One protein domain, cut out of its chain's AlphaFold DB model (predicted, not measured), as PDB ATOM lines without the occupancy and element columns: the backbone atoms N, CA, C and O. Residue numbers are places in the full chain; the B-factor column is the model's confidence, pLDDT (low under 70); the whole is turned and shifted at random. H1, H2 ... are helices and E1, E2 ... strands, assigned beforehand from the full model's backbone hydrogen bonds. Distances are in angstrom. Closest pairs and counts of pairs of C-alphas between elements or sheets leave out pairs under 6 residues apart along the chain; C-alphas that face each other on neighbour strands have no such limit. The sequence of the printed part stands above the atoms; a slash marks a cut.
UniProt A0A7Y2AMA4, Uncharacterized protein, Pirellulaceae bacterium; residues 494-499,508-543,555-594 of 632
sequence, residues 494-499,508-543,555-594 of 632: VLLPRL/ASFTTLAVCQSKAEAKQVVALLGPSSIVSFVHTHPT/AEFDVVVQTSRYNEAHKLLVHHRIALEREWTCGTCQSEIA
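Overview. This is residues 494 to 499, 508 to 543 and 555 to 594 of the 632 residues of an uncharacterized protein of Pirellulaceae bacterium (UniProt A0A7Y2AMA4). A small antiparallel sheet, E1 E3 E2, has helices H1 and H2 over one face; H2 runs past it towards a tail whose residues 586 to 591 stick out. The printed part has 82 residues, mixed, in the order E1 H1 E2 E3 H2. It is loose, radius of gyration of the C-alphas 14.7 A, spanning 47 by 28 by 21 A.

Along the chain. Find E1, residues 510 to 516, from (133.318, 156.917, 154.596), 17.0 A; E3, 557 to 562, 16.5 A; E2, 536 to 538, 7.2 A. H1, 519 to 532, spans 21.2 A; H2, 563 to 581, spans 26.8 A to C-alpha 581 at (128.413, 148.641, 181.456).

Arrangement. Within hydrogen-bond range, find N 513 and O 559, 2.8 A, across the antiparallel neighbour strands E1 and E3, and N 537 and O 560, 3.0 A, across the antiparallel neighbour strands E3 and E2. H1 and H2 are on the same face, heights 8.3 A and 9.4 A; they only just touch, with 3 pairs of C-alphas within 8 A, closest Leu 529 and Ala 569, 6.6 A. O i to N i+4 pairs are within range in 8 of 10 for H1, 12 of 15 for H2.

Size, cuts and confidence. Cuts leave C-alpha gaps of 15.2 A, 499 to 508, and 6.3 A, 543 to 555. Residues 508, 542 to 543 and 594 are under 70 in pLDDT.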
ATOM      1  N   VAL A 494     131.266 159.898 172.069       81.06
ATOM      2  CA  VAL A 494     129.950 160.208 171.491       81.06
ATOM      3  C   VAL A 494     129.726 159.329 170.262       81.06
ATOM      4  O   VAL A 494     130.379 159.507 169.235       81.06
ATOM      5  N   LEU A 495     128.796 158.376 170.354       83.38
ATOM      6  CA  LEU A 495     128.342 157.581 169.207       83.38
ATOM      7  C   LEU A 495     127.335 158.383 168.374       83.38
ATOM      8  O   LEU A 495     126.387 158.949 168.922       83.38
ATOM      9  N   LEU A 496     127.508 158.390 167.054       84.19
ATOM     10  CA  LEU A 496     126.530 158.967 166.133       84.19
ATOM     11  C   LEU A 496     125.364 157.984 165.895       84.19
ATOM     12  O   LEU A 496     125.562 156.767 165.963       84.19
ATOM     13  N   PRO A 497     124.135 158.478 165.642       81.19
ATOM     14  CA  PRO A 497     122.953 157.631 165.489       81.19
ATOM     15  C   PRO A 497     123.057 156.681 164.287       81.19
ATOM     16  O   PRO A 497     123.907 156.830 163.406       81.19
ATOM     17  N   ARG A 498     122.161 155.686 164.222       79.50
ATOM     18  CA  ARG A 498     122.050 154.812 163.045       79.50
ATOM     19  C   ARG A 498     121.653 155.604 161.801       79.50
ATOM     20  O   ARG A 498     120.795 156.478 161.867       79.50
ATOM     21  N   LEU A 499     122.216 155.213 160.661       79.56
ATOM     22  CA  LEU A 499     121.716 155.634 159.356       79.56
ATOM     23  C   LEU A 499     120.376 154.930 159.098       79.56
ATOM     24  O   LEU A 499     120.323 153.698 159.081       79.56
ATOM     25  N   ALA A 508     131.716 153.482 147.545       66.12
ATOM     26  CA  ALA A 508     132.443 153.291 148.806       66.12
ATOM     27  C   ALA A 508     132.852 154.602 149.517       66.12
ATOM     28  O   ALA A 508     134.002 155.036 149.466       66.12
ATOM     29  N   SER A 509     131.887 155.211 150.203       85.19
ATOM     30  CA  SER A 509     132.034 156.388 151.044       85.19
ATOM     31  C   SER A 509     132.443 156.008 152.468       85.19
ATOM     32  O   SER A 509     132.373 154.845 152.887       85.19
ATOM     33  N   PHE A 510     132.875 157.018 153.214       89.69
ATOM     34  CA  PHE A 510     133.318 156.917 154.596       89.69
ATOM     35  C   PHE A 510     132.516 157.900 155.452       89.69
ATOM     36  O   PHE A 510     132.313 159.041 155.042       89.69
ATOM     37  N   THR A 511     132.064 157.453 156.623       91.00
ATOM     38  CA  THR A 511     131.185 158.202 157.535       91.00
ATOM     39  C   THR A 511     131.721 158.103 158.964       91.00
ATOM     40  O   THR A 511     132.131 157.018 159.388       91.00
ATOM     41  N   THR A 512     131.739 159.211 159.715       92.25
ATOM     42  CA  THR A 512     132.096 159.207 161.146       92.25
ATOM     43  C   THR A 512     131.086 158.376 161.931       92.25
ATOM     44  O   THR A 512     129.885 158.581 161.806       92.25
ATOM     45  N   LEU A 513     131.583 157.444 162.742       93.06
ATOM     46  CA  LEU A 513     130.810 156.550 163.607       93.06
ATOM     47  C   LEU A 513     130.806 157.009 165.069       93.06
ATOM     48  O   LEU A 513     129.815 156.839 165.778       93.06
ATOM     49  N   ALA A 514     131.928 157.562 165.520       90.62
ATOM     50  CA  ALA A 514     132.116 158.019 166.885       90.62
ATOM     51  C   ALA A 514     133.076 159.210 166.924       90.62
ATOM     52  O   ALA A 514     134.049 159.230 166.170       90.62
ATOM     53  N   VAL A 515     132.842 160.146 167.840       88.62
ATOM     54  CA  VAL A 515     133.790 161.208 168.201       88.62
ATOM     55  C   VAL A 515     134.357 160.873 169.579       88.62
ATOM     56  O   VAL A 515     133.597 160.588 170.506       88.62
ATOM     57  N   CYS A 516     135.682 160.859 169.702       87.75
ATOM     58  CA  CYS A 516     136.399 160.535 170.939       87.75
ATOM     59  C   CYS A 516     137.178 161.755 171.450       87.75
ATOM     60  O   CYS A 516     137.672 162.557 170.650       87.75
ATOM     61  N   GLN A 517     137.338 161.867 172.770       82.06
ATOM     62  CA  GLN A 517     138.086 162.957 173.405       82.06
ATOM     63  C   GLN A 517     139.593 162.684 173.422       82.06
ATOM     64  O   GLN A 517     140.385 163.626 173.371       82.06
ATOM     65  N   SER A 518     140.012 161.413 173.426       85.00
ATOM     66  CA  SER A 518     141.426 161.051 173.306       85.00
ATOM     67  C   SER A 518     141.761 160.201 172.080       85.00
ATOM     68  O   SER A 518     140.993 159.387 171.558       85.00
ATOM     69  N   LYS A 519     143.024 160.325 171.667       87.62
ATOM     70  CA  LYS A 519     143.641 159.476 170.643       87.62
ATOM     71  C   LYS A 519     143.803 158.017 171.096       87.62
ATOM     72  O   LYS A 519     144.100 157.163 170.258       87.62
ATOM     73  N   ALA A 520     143.665 157.731 172.393       82.25
ATOM     74  CA  ALA A 520     143.707 156.378 172.937       82.25
ATOM     75  C   ALA A 520     142.361 155.669 172.721       82.25
ATOM     76  O   ALA A 520     142.348 154.606 172.099       82.25
ATOM     77  N   GLU A 521     141.245 156.308 173.096       84.50
ATOM     78  CA  GLU A 521     139.879 155.843 172.789       84.50
ATOM     79  C   GLU A 521     139.715 155.561 171.292       84.50
ATOM     80  O   GLU A 521     139.376 154.446 170.901       84.50
ATOM     81  N   ALA A 522     140.037 156.535 170.432       87.62
ATOM     82  CA  ALA A 522     139.847 156.400 168.988       87.62
ATOM     83  C   ALA A 522     140.642 155.220 168.391       87.62
ATOM     84  O   ALA A 522     140.153 154.503 167.515       87.62
ATOM     85  N   LYS A 523     141.854 154.956 168.905       89.06
ATOM     86  CA  LYS A 523     142.632 153.754 168.561       89.06
ATOM     87  C   LYS A 523     141.980 152.471 169.075       89.06
ATOM     88  O   LYS A 523     141.999 151.476 168.358       89.06
ATOM     89  N   GLN A 524     141.440 152.470 170.292       87.50
ATOM     90  CA  GLN A 524     140.795 151.305 170.901       87.50
ATOM     91  C   GLN A 524     139.507 150.922 170.153       87.50
ATOM     92  O   GLN A 524     139.282 149.742 169.886       87.50
ATOM     93  N   VAL A 525     138.722 151.914 169.722       89.12
ATOM     94  CA  VAL A 525     137.549 151.741 168.851       89.12
ATOM     95  C   VAL A 525     137.956 151.131 167.500       89.12
ATOM     96  O   VAL A 525     137.377 150.129 167.087       89.12
ATOM     97  N   VAL A 526     138.991 151.658 166.831       92.88
ATOM     98  CA  VAL A 526     139.505 151.080 165.568       92.88
ATOM     99  C   VAL A 526     140.048 149.656 165.765       92.88
ATOM    100  O   VAL A 526     139.762 148.767 164.961       92.88
ATOM    101  N   ALA A 527     140.776 149.398 166.856       90.31
ATOM    102  CA  ALA A 527     141.295 148.068 167.181       90.31
ATOM    103  C   ALA A 527     140.178 147.037 167.426       90.31
ATOM    104  O   ALA A 527     140.344 145.869 167.078       90.31
ATOM    105  N   LEU A 528     139.033 147.464 167.966       91.25
ATOM    106  CA  LEU A 528     137.854 146.620 168.164       91.25
ATOM    107  C   LEU A 528     137.135 146.270 166.852       91.25
ATOM    108  O   LEU A 528     136.583 145.177 166.733       91.25
ATOM    109  N   LEU A 529     137.144 147.168 165.865       93.06
ATOM    110  CA  LEU A 529     136.499 146.956 164.562       93.06
ATOM    111  C   LEU A 529     137.340 146.090 163.604       93.06
ATOM    112  O   LEU A 529     136.788 145.407 162.736       93.06
ATOM    113  N   GLY A 530     138.666 146.077 163.782       90.31
ATOM    114  CA  GLY A 530     139.615 145.311 162.964       90.31
ATOM    115  C   GLY A 530     139.289 143.811 162.807       90.31
ATOM    116  O   GLY A 530     139.231 143.344 161.669       90.31
ATOM    117  N   PRO A 531     139.021 143.050 163.890       93.12
ATOM    118  CA  PRO A 531     138.674 141.624 163.827       93.12
ATOM    119  C   PRO A 531     137.443 141.275 162.976       93.12
ATOM    120  O   PRO A 531     137.316 140.137 162.534       93.12
ATOM    121  N   SER A 532     136.545 142.233 162.726       90.12
ATOM    122  CA  SER A 532     135.358 142.050 161.878       90.12
ATOM    123  C   SER A 532     135.607 142.399 160.402       90.12
ATOM    124  O   SER A 532     134.666 142.411 159.605       90.12
ATOM    125  N   SER A 533     136.852 142.699 160.017       91.44
ATOM    126  CA  SER A 533     137.250 143.182 158.683       91.44
ATOM    127  C   SER A 533     136.557 144.491 158.270       91.44
ATOM    128  O   SER A 533     136.276 144.713 157.091       91.44
ATOM    129  N   ILE A 534     136.221 145.351 159.237       92.69
ATOM    130  CA  ILE A 534     135.592 146.652 158.984       92.69
ATOM    131  C   ILE A 534     136.695 147.688 158.750       92.69
ATOM    132  O   ILE A 534     137.468 148.005 159.657       92.69
ATOM    133  N   VAL A 535     136.756 148.236 157.532       93.00
ATOM    134  CA  VAL A 535     137.703 149.306 157.195       93.00
ATOM    135  C   VAL A 535     137.341 150.554 157.996       93.00
ATOM    136  O   VAL A 535     136.260 151.125 157.830       93.00
ATOM    137  N   SER A 536     138.253 150.951 158.882       94.50
ATOM    138  CA  SER A 536     138.096 152.079 159.795       94.50
ATOM    139  C   SER A 536     139.429 152.791 160.022       94.50
ATOM    140  O   SER A 536     140.494 152.178 159.939       94.50
ATOM    141  N   PHE A 537     139.378 154.096 160.285       94.75
ATOM    142  CA  PHE A 537     140.551 154.908 160.602       94.75
ATOM    143  C   PHE A 537     140.193 156.064 161.541       94.75
ATOM    144  O   PHE A 537     139.040 156.482 161.625       94.75
ATOM    145  N   VAL A 538     141.202 156.594 162.236       94.19
ATOM    146  CA  VAL A 538     141.064 157.814 163.041       94.19
ATOM    147  C   VAL A 538     141.364 159.020 162.157       94.19
ATOM    148  O   VAL A 538     142.486 159.162 161.665       94.19
ATOM    149  N   HIS A 539     140.377 159.887 161.967       91.25
ATOM    150  CA  HIS A 539     140.579 161.248 161.493       91.25
ATOM    151  C   HIS A 539     140.829 162.173 162.697       91.25
ATOM    152  O   HIS A 539     140.555 161.835 163.848       91.25
ATOM    153  N   THR A 540     141.432 163.334 162.470       89.94
ATOM    154  CA  THR A 540     141.651 164.328 163.528       89.94
ATOM    155  C   THR A 540     141.369 165.680 162.923       89.94
ATOM    156  O   THR A 540     142.124 166.139 162.061       89.94
ATOM    157  N   HIS A 541     140.267 166.294 163.336       72.00
ATOM    158  CA  HIS A 541     139.917 167.612 162.846       72.00
ATOM    159  C   HIS A 541     140.854 168.651 163.480       72.00
ATOM    160  O   HIS A 541     140.990 168.686 164.704       72.00
ATOM    161  N   PRO A 542     141.520 169.512 162.686       62.91
ATOM    162  CA  PRO A 542     142.192 170.675 163.238       62.91
ATOM    163  C   PRO A 542     141.109 171.642 163.723       62.91
ATOM    164  O   PRO A 542     140.487 172.341 162.917       62.91
ATOM    165  N   THR A 543     140.864 171.655 165.034       60.06
ATOM    166  CA  THR A 543     139.934 172.576 165.690       60.06
ATOM    167  C   THR A 543     140.319 174.009 165.330       60.06
ATOM    168  O   THR A 543     141.367 174.523 165.721       60.06
ATOM    169  N   ALA A 555     141.696 168.409 170.995       74.19
ATOM    170  CA  ALA A 555     141.549 167.934 169.624       74.19
ATOM    171  C   ALA A 555     140.556 166.765 169.578       74.19
ATOM    172  O   ALA A 555     140.774 165.751 170.234       74.19
ATOM    173  N   GLU A 556     139.496 166.895 168.784       85.31
ATOM    174  CA  GLU A 556     138.488 165.847 168.608       85.31
ATOM    175  C   GLU A 556     138.990 164.756 167.643       85.31
ATOM    176  O   GLU A 556     139.595 165.035 166.596       85.31
ATOM    177  N   PHE A 557     138.754 163.491 168.007       88.44
ATOM    178  CA  PHE A 557     139.199 162.319 167.253       88.44
ATOM    179  C   PHE A 557     138.010 161.539 166.683       88.44
ATOM    180  O   PHE A 557     137.426 160.679 167.347       88.44
ATOM    181  N   ASP A 558     137.691 161.817 165.423       91.31
ATOM    182  CA  ASP A 558     136.680 161.108 164.641       91.31
ATOM    183  C   ASP A 558     137.147 159.690 164.290       91.31
ATOM    184  O   ASP A 558     138.164 159.499 163.618       91.31
ATOM    185  N   VAL A 559     136.371 158.676 164.668       92.88
ATOM    186  CA  VAL A 559     136.519 157.321 164.134       92.88
ATOM    187  C   VAL A 559     135.599 157.170 162.933       92.88
ATOM    188  O   VAL A 559     134.375 157.151 163.061       92.88
ATOM    189  N   VAL A 560     136.206 157.044 161.759       93.69
ATOM    190  CA  VAL A 560     135.524 157.000 160.467       93.69
ATOM    191  C   VAL A 560     135.512 155.565 159.947       93.69
ATOM    192  O   VAL A 560     136.531 154.875 159.997       93.69
ATOM    193  N   VAL A 561     134.365 155.106 159.440       94.38
ATOM    194  CA  VAL A 561     134.170 153.743 158.913       94.38
ATOM    195  C   VAL A 561     133.568 153.759 157.511       94.38
ATOM    196  O   VAL A 561     132.926 154.729 157.111       94.38
ATOM    197  N   GLN A 562     133.751 152.675 156.755       93.31
ATOM    198  CA  GLN A 562     133.091 152.505 155.459       93.31
ATOM    199  C   GLN A 562     131.559 152.465 155.629       93.31
ATOM    200  O   GLN A 562     131.035 151.633 156.376       93.31
ATOM    201  N   THR A 563     130.834 153.327 154.910       89.88
ATOM    202  CA  THR A 563     129.385 153.551 155.095       89.88
ATOM    203  C   THR A 563     128.558 152.266 154.959       89.88
ATOM    204  O   THR A 563     127.654 152.024 155.757       89.88
ATOM    205  N   SER A 564     128.924 151.376 154.031       88.44
ATOM    206  CA  SER A 564     128.250 150.084 153.811       88.44
ATOM    207  C   SER A 564     128.317 149.110 154.999       88.44
ATOM    208  O   SER A 564     127.507 148.187 155.064       88.44
ATOM    209  N   ARG A 565     129.236 149.308 155.957       91.88
ATOM    210  CA  ARG A 565     129.332 148.520 157.206       91.88
ATOM    211  C   ARG A 565     129.086 149.354 158.470       91.88
ATOM    212  O   ARG A 565     129.255 148.849 159.579       91.88
ATOM    213  N   TYR A 566     128.612 150.595 158.332       91.94
ATOM    214  CA  TYR A 566     128.316 151.500 159.450       91.94
ATOM    215  C   TYR A 566     127.382 150.871 160.493       91.94
ATOM    216  O   TYR A 566     127.709 150.795 161.677       91.94
ATOM    217  N   ASN A 567     126.242 150.331 160.046       89.44
ATOM    218  CA  ASN A 567     125.242 149.711 160.921       89.44
ATOM    219  C   ASN A 567     125.718 148.390 161.566       89.44
ATOM    220  O   ASN A 567     125.077 147.904 162.499       89.44
ATOM    221  N   GLU A 568     126.829 147.809 161.109       91.50
ATOM    222  CA  GLU A 568     127.495 146.664 161.741       91.50
ATOM    223  C   GLU A 568     128.512 147.135 162.790       91.50
ATOM    224  O   GLU A 568     128.464 146.694 163.938       91.50
ATOM    225  N   ALA A 569     129.352 148.113 162.440       90.19
ATOM    226  CA  ALA A 569     130.296 148.754 163.354       90.19
ATOM    227  C   ALA A 569     129.586 149.373 164.577       90.19
ATOM    228  O   ALA A 569     129.986 149.150 165.720       90.19
ATOM    229  N   HIS A 570     128.458 150.055 164.353       91.44
ATOM    230  CA  HIS A 570     127.591 150.588 165.406       91.44
ATOM    231  C   HIS A 570     127.006 149.475 166.299       91.44
ATOM    232  O   HIS A 570     126.891 149.660 167.512       91.44
ATOM    233  N   LYS A 571     126.639 148.306 165.746       90.62
ATOM    234  CA  LYS A 571     126.170 147.161 166.555       90.62
ATOM    235  C   LYS A 571     127.292 146.604 167.433       90.62
ATOM    236  O   LYS A 571     127.042 146.325 168.602       90.62
ATOM    237  N   LEU A 572     128.509 146.484 166.899       89.94
ATOM    238  CA  LEU A 572     129.678 146.006 167.645       89.94
ATOM    239  C   LEU A 572     130.046 146.949 168.796       89.94
ATOM    240  O   LEU A 572     130.243 146.475 169.914       89.94
ATOM    241  N   LEU A 573     130.065 148.266 168.565       87.00
ATOM    242  CA  LEU A 573     130.362 149.242 169.619       87.00
ATOM    243  C   LEU A 573     129.282 149.296 170.699       87.00
ATOM    244  O   LEU A 573     129.624 149.289 171.876       87.00
ATOM    245  N   VAL A 574     127.995 149.263 170.335       86.06
ATOM    246  CA  VAL A 574     126.906 149.180 171.326       86.06
ATOM    247  C   VAL A 574     126.994 147.883 172.134       86.06
ATOM    248  O   VAL A 574     126.856 147.916 173.352       86.06
ATOM    249  N   HIS A 575     127.282 146.743 171.499       84.25
ATOM    250  CA  HIS A 575     127.423 145.473 172.215       84.25
ATOM    251  C   HIS A 575     128.651 145.448 173.141       84.25
ATOM    252  O   HIS A 575     128.557 144.957 174.264       84.25
ATOM    253  N   HIS A 576     129.785 146.016 172.715       82.12
ATOM    254  CA  HIS A 576     130.967 146.167 173.566       82.12
ATOM    255  C   HIS A 576     130.722 147.124 174.734       82.12
ATOM    256  O   HIS A 576     131.110 146.829 175.858       82.12
ATOM    257  N   ARG A 577     130.028 148.238 174.487       80.94
ATOM    258  CA  ARG A 577     129.651 149.204 175.517       80.94
ATOM    259  C   ARG A 577     128.735 148.570 176.570       80.94
ATOM    260  O   ARG A 577     129.084 148.603 177.742       80.94
ATOM    261  N   ILE A 578     127.695 147.839 176.161       78.00
ATOM    262  CA  ILE A 578     126.866 147.023 177.071       78.00
ATOM    263  C   ILE A 578     127.719 145.980 177.826       78.00
ATOM    264  O   ILE A 578     127.466 145.683 178.992       78.00
ATOM    265  N   ALA A 579     128.759 145.422 177.197       75.56
ATOM    266  CA  ALA A 579     129.685 144.487 177.841       75.56
ATOM    267  C   ALA A 579     130.692 145.147 178.812       75.56
ATOM    268  O   ALA A 579     131.271 144.428 179.629       75.56
ATOM    269  N   LEU A 580     130.877 146.474 178.765       71.44
ATOM    270  CA  LEU A 580     131.607 147.282 179.757       71.44
ATOM    271  C   LEU A 580     130.682 147.811 180.870       71.44
ATOM    272  O   LEU A 580     131.074 147.843 182.034       71.44
ATOM    273  N   GLU A 581     129.449 148.180 180.523       73.75
ATOM    274  CA  GLU A 581     128.413 148.641 181.456       73.75
ATOM    275  C   GLU A 581     127.924 147.507 182.376       73.75
ATOM    276  O   GLU A 581     127.505 147.767 183.495       73.75
ATOM    277  N   ARG A 582     128.038 146.233 181.971       79.44
ATOM    278  CA  ARG A 582     127.778 145.086 182.861       79.44
ATOM    279  C   ARG A 582     128.718 145.041 184.069       79.44
ATOM    280  O   ARG A 582     129.911 145.326 183.953       79.44
ATOM    281  N   GLU A 583     128.183 144.571 185.190       84.19
ATOM    282  CA  GLU A 583     128.946 144.144 186.367       84.19
ATOM    283  C   GLU A 583     129.931 143.013 186.030       84.19
ATOM    284  O   GLU A 583     129.730 142.244 185.082       84.19
ATOM    285  N   TRP A 584     131.009 142.906 186.809       82.75
ATOM    286  CA  TRP A 584     131.977 141.813 186.685       82.75
ATOM    287  C   TRP A 584     132.571 141.412 188.037       82.75
ATOM    288  O   TRP A 584     132.790 142.246 188.911       82.75
ATOM    289  N   THR A 585     132.861 140.122 188.204       85.81
ATOM    290  CA  THR A 585     133.594 139.593 189.360       85.81
ATOM    291  C   THR A 585     135.095 139.637 189.103       85.81
ATOM    292  O   THR A 585     135.579 139.231 188.042       85.81
ATOM    293  N   CYS A 586     135.868 140.117 190.077       83.06
ATOM    294  CA  CYS A 586     137.319 140.129 189.954       83.06
ATOM    295  C   CYS A 586     137.892 138.705 190.015       83.06
ATOM    296  O   CYS A 586     137.765 138.031 191.035       83.06
ATOM    297  N   GLY A 587     138.609 138.270 188.975       83.69
ATOM    298  CA  GLY A 587     139.280 136.962 188.977       83.69
ATOM    299  C   GLY A 587     140.332 136.791 190.086       83.69
ATOM    300  O   GLY A 587     140.608 135.664 190.483       83.69
ATOM    301  N   THR A 588     140.887 137.894 190.602       85.94
ATOM    302  CA  THR A 588     141.957 137.896 191.615       85.94
ATOM    303  C   THR A 588     141.425 137.836 193.049       85.94
ATOM    304  O   THR A 588     141.952 137.085 193.863       85.94
ATOM    305  N   CYS A 589     140.390 138.621 193.380       86.06
ATOM    306  CA  CYS A 589     139.890 138.778 194.758       86.06
ATOM    307  C   CYS A 589     138.375 138.542 194.925       86.06
ATOM    308  O   CYS A 589     137.828 138.812 195.995       86.06
ATOM    309  N   GLN A 590     137.703 138.058 193.875       89.50
ATOM    310  CA  GLN A 590     136.289 137.654 193.820       89.50
ATOM    311  C   GLN A 590     135.240 138.732 194.149       89.50
ATOM    312  O   GLN A 590     134.051 138.452 194.050       89.50
ATOM    313  N   SER A 591     135.639 139.972 194.454       81.94
ATOM    314  CA  SER A 591     134.700 141.084 194.633       81.94
ATOM    315  C   SER A 591     133.893 141.332 193.359       81.94
ATOM    316  O   SER A 591     134.475 141.466 192.276       81.94
ATOM    317  N   GLU A 592     132.581 141.469 193.508       84.19
ATOM    318  CA  GLU A 592     131.710 142.053 192.491       84.19
ATOM    319  C   GLU A 592     132.028 143.546 192.328       84.19
ATOM    320  O   GLU A 592     132.420 144.240 193.274       84.19
ATOM    321  N   ILE A 593     131.950 144.018 191.087       81.31
ATOM    322  CA  ILE A 593     132.325 145.371 190.688       81.31
ATOM    323  C   ILE A 593     131.185 145.940 189.851       81.31
ATOM    324  O   ILE A 593     130.815 145.370 188.820       81.31
ATOM    325  N   ALA A 594     130.655 147.071 190.316       66.88
ATOM    326  CA  ALA A 594     129.578 147.808 189.676       66.88
ATOM    327  C   ALA A 594     129.971 148.353 188.287       66.88
ATOM    328  O   ALA A 594     131.126 148.293 187.851       66.88
TER     329      ALA A 594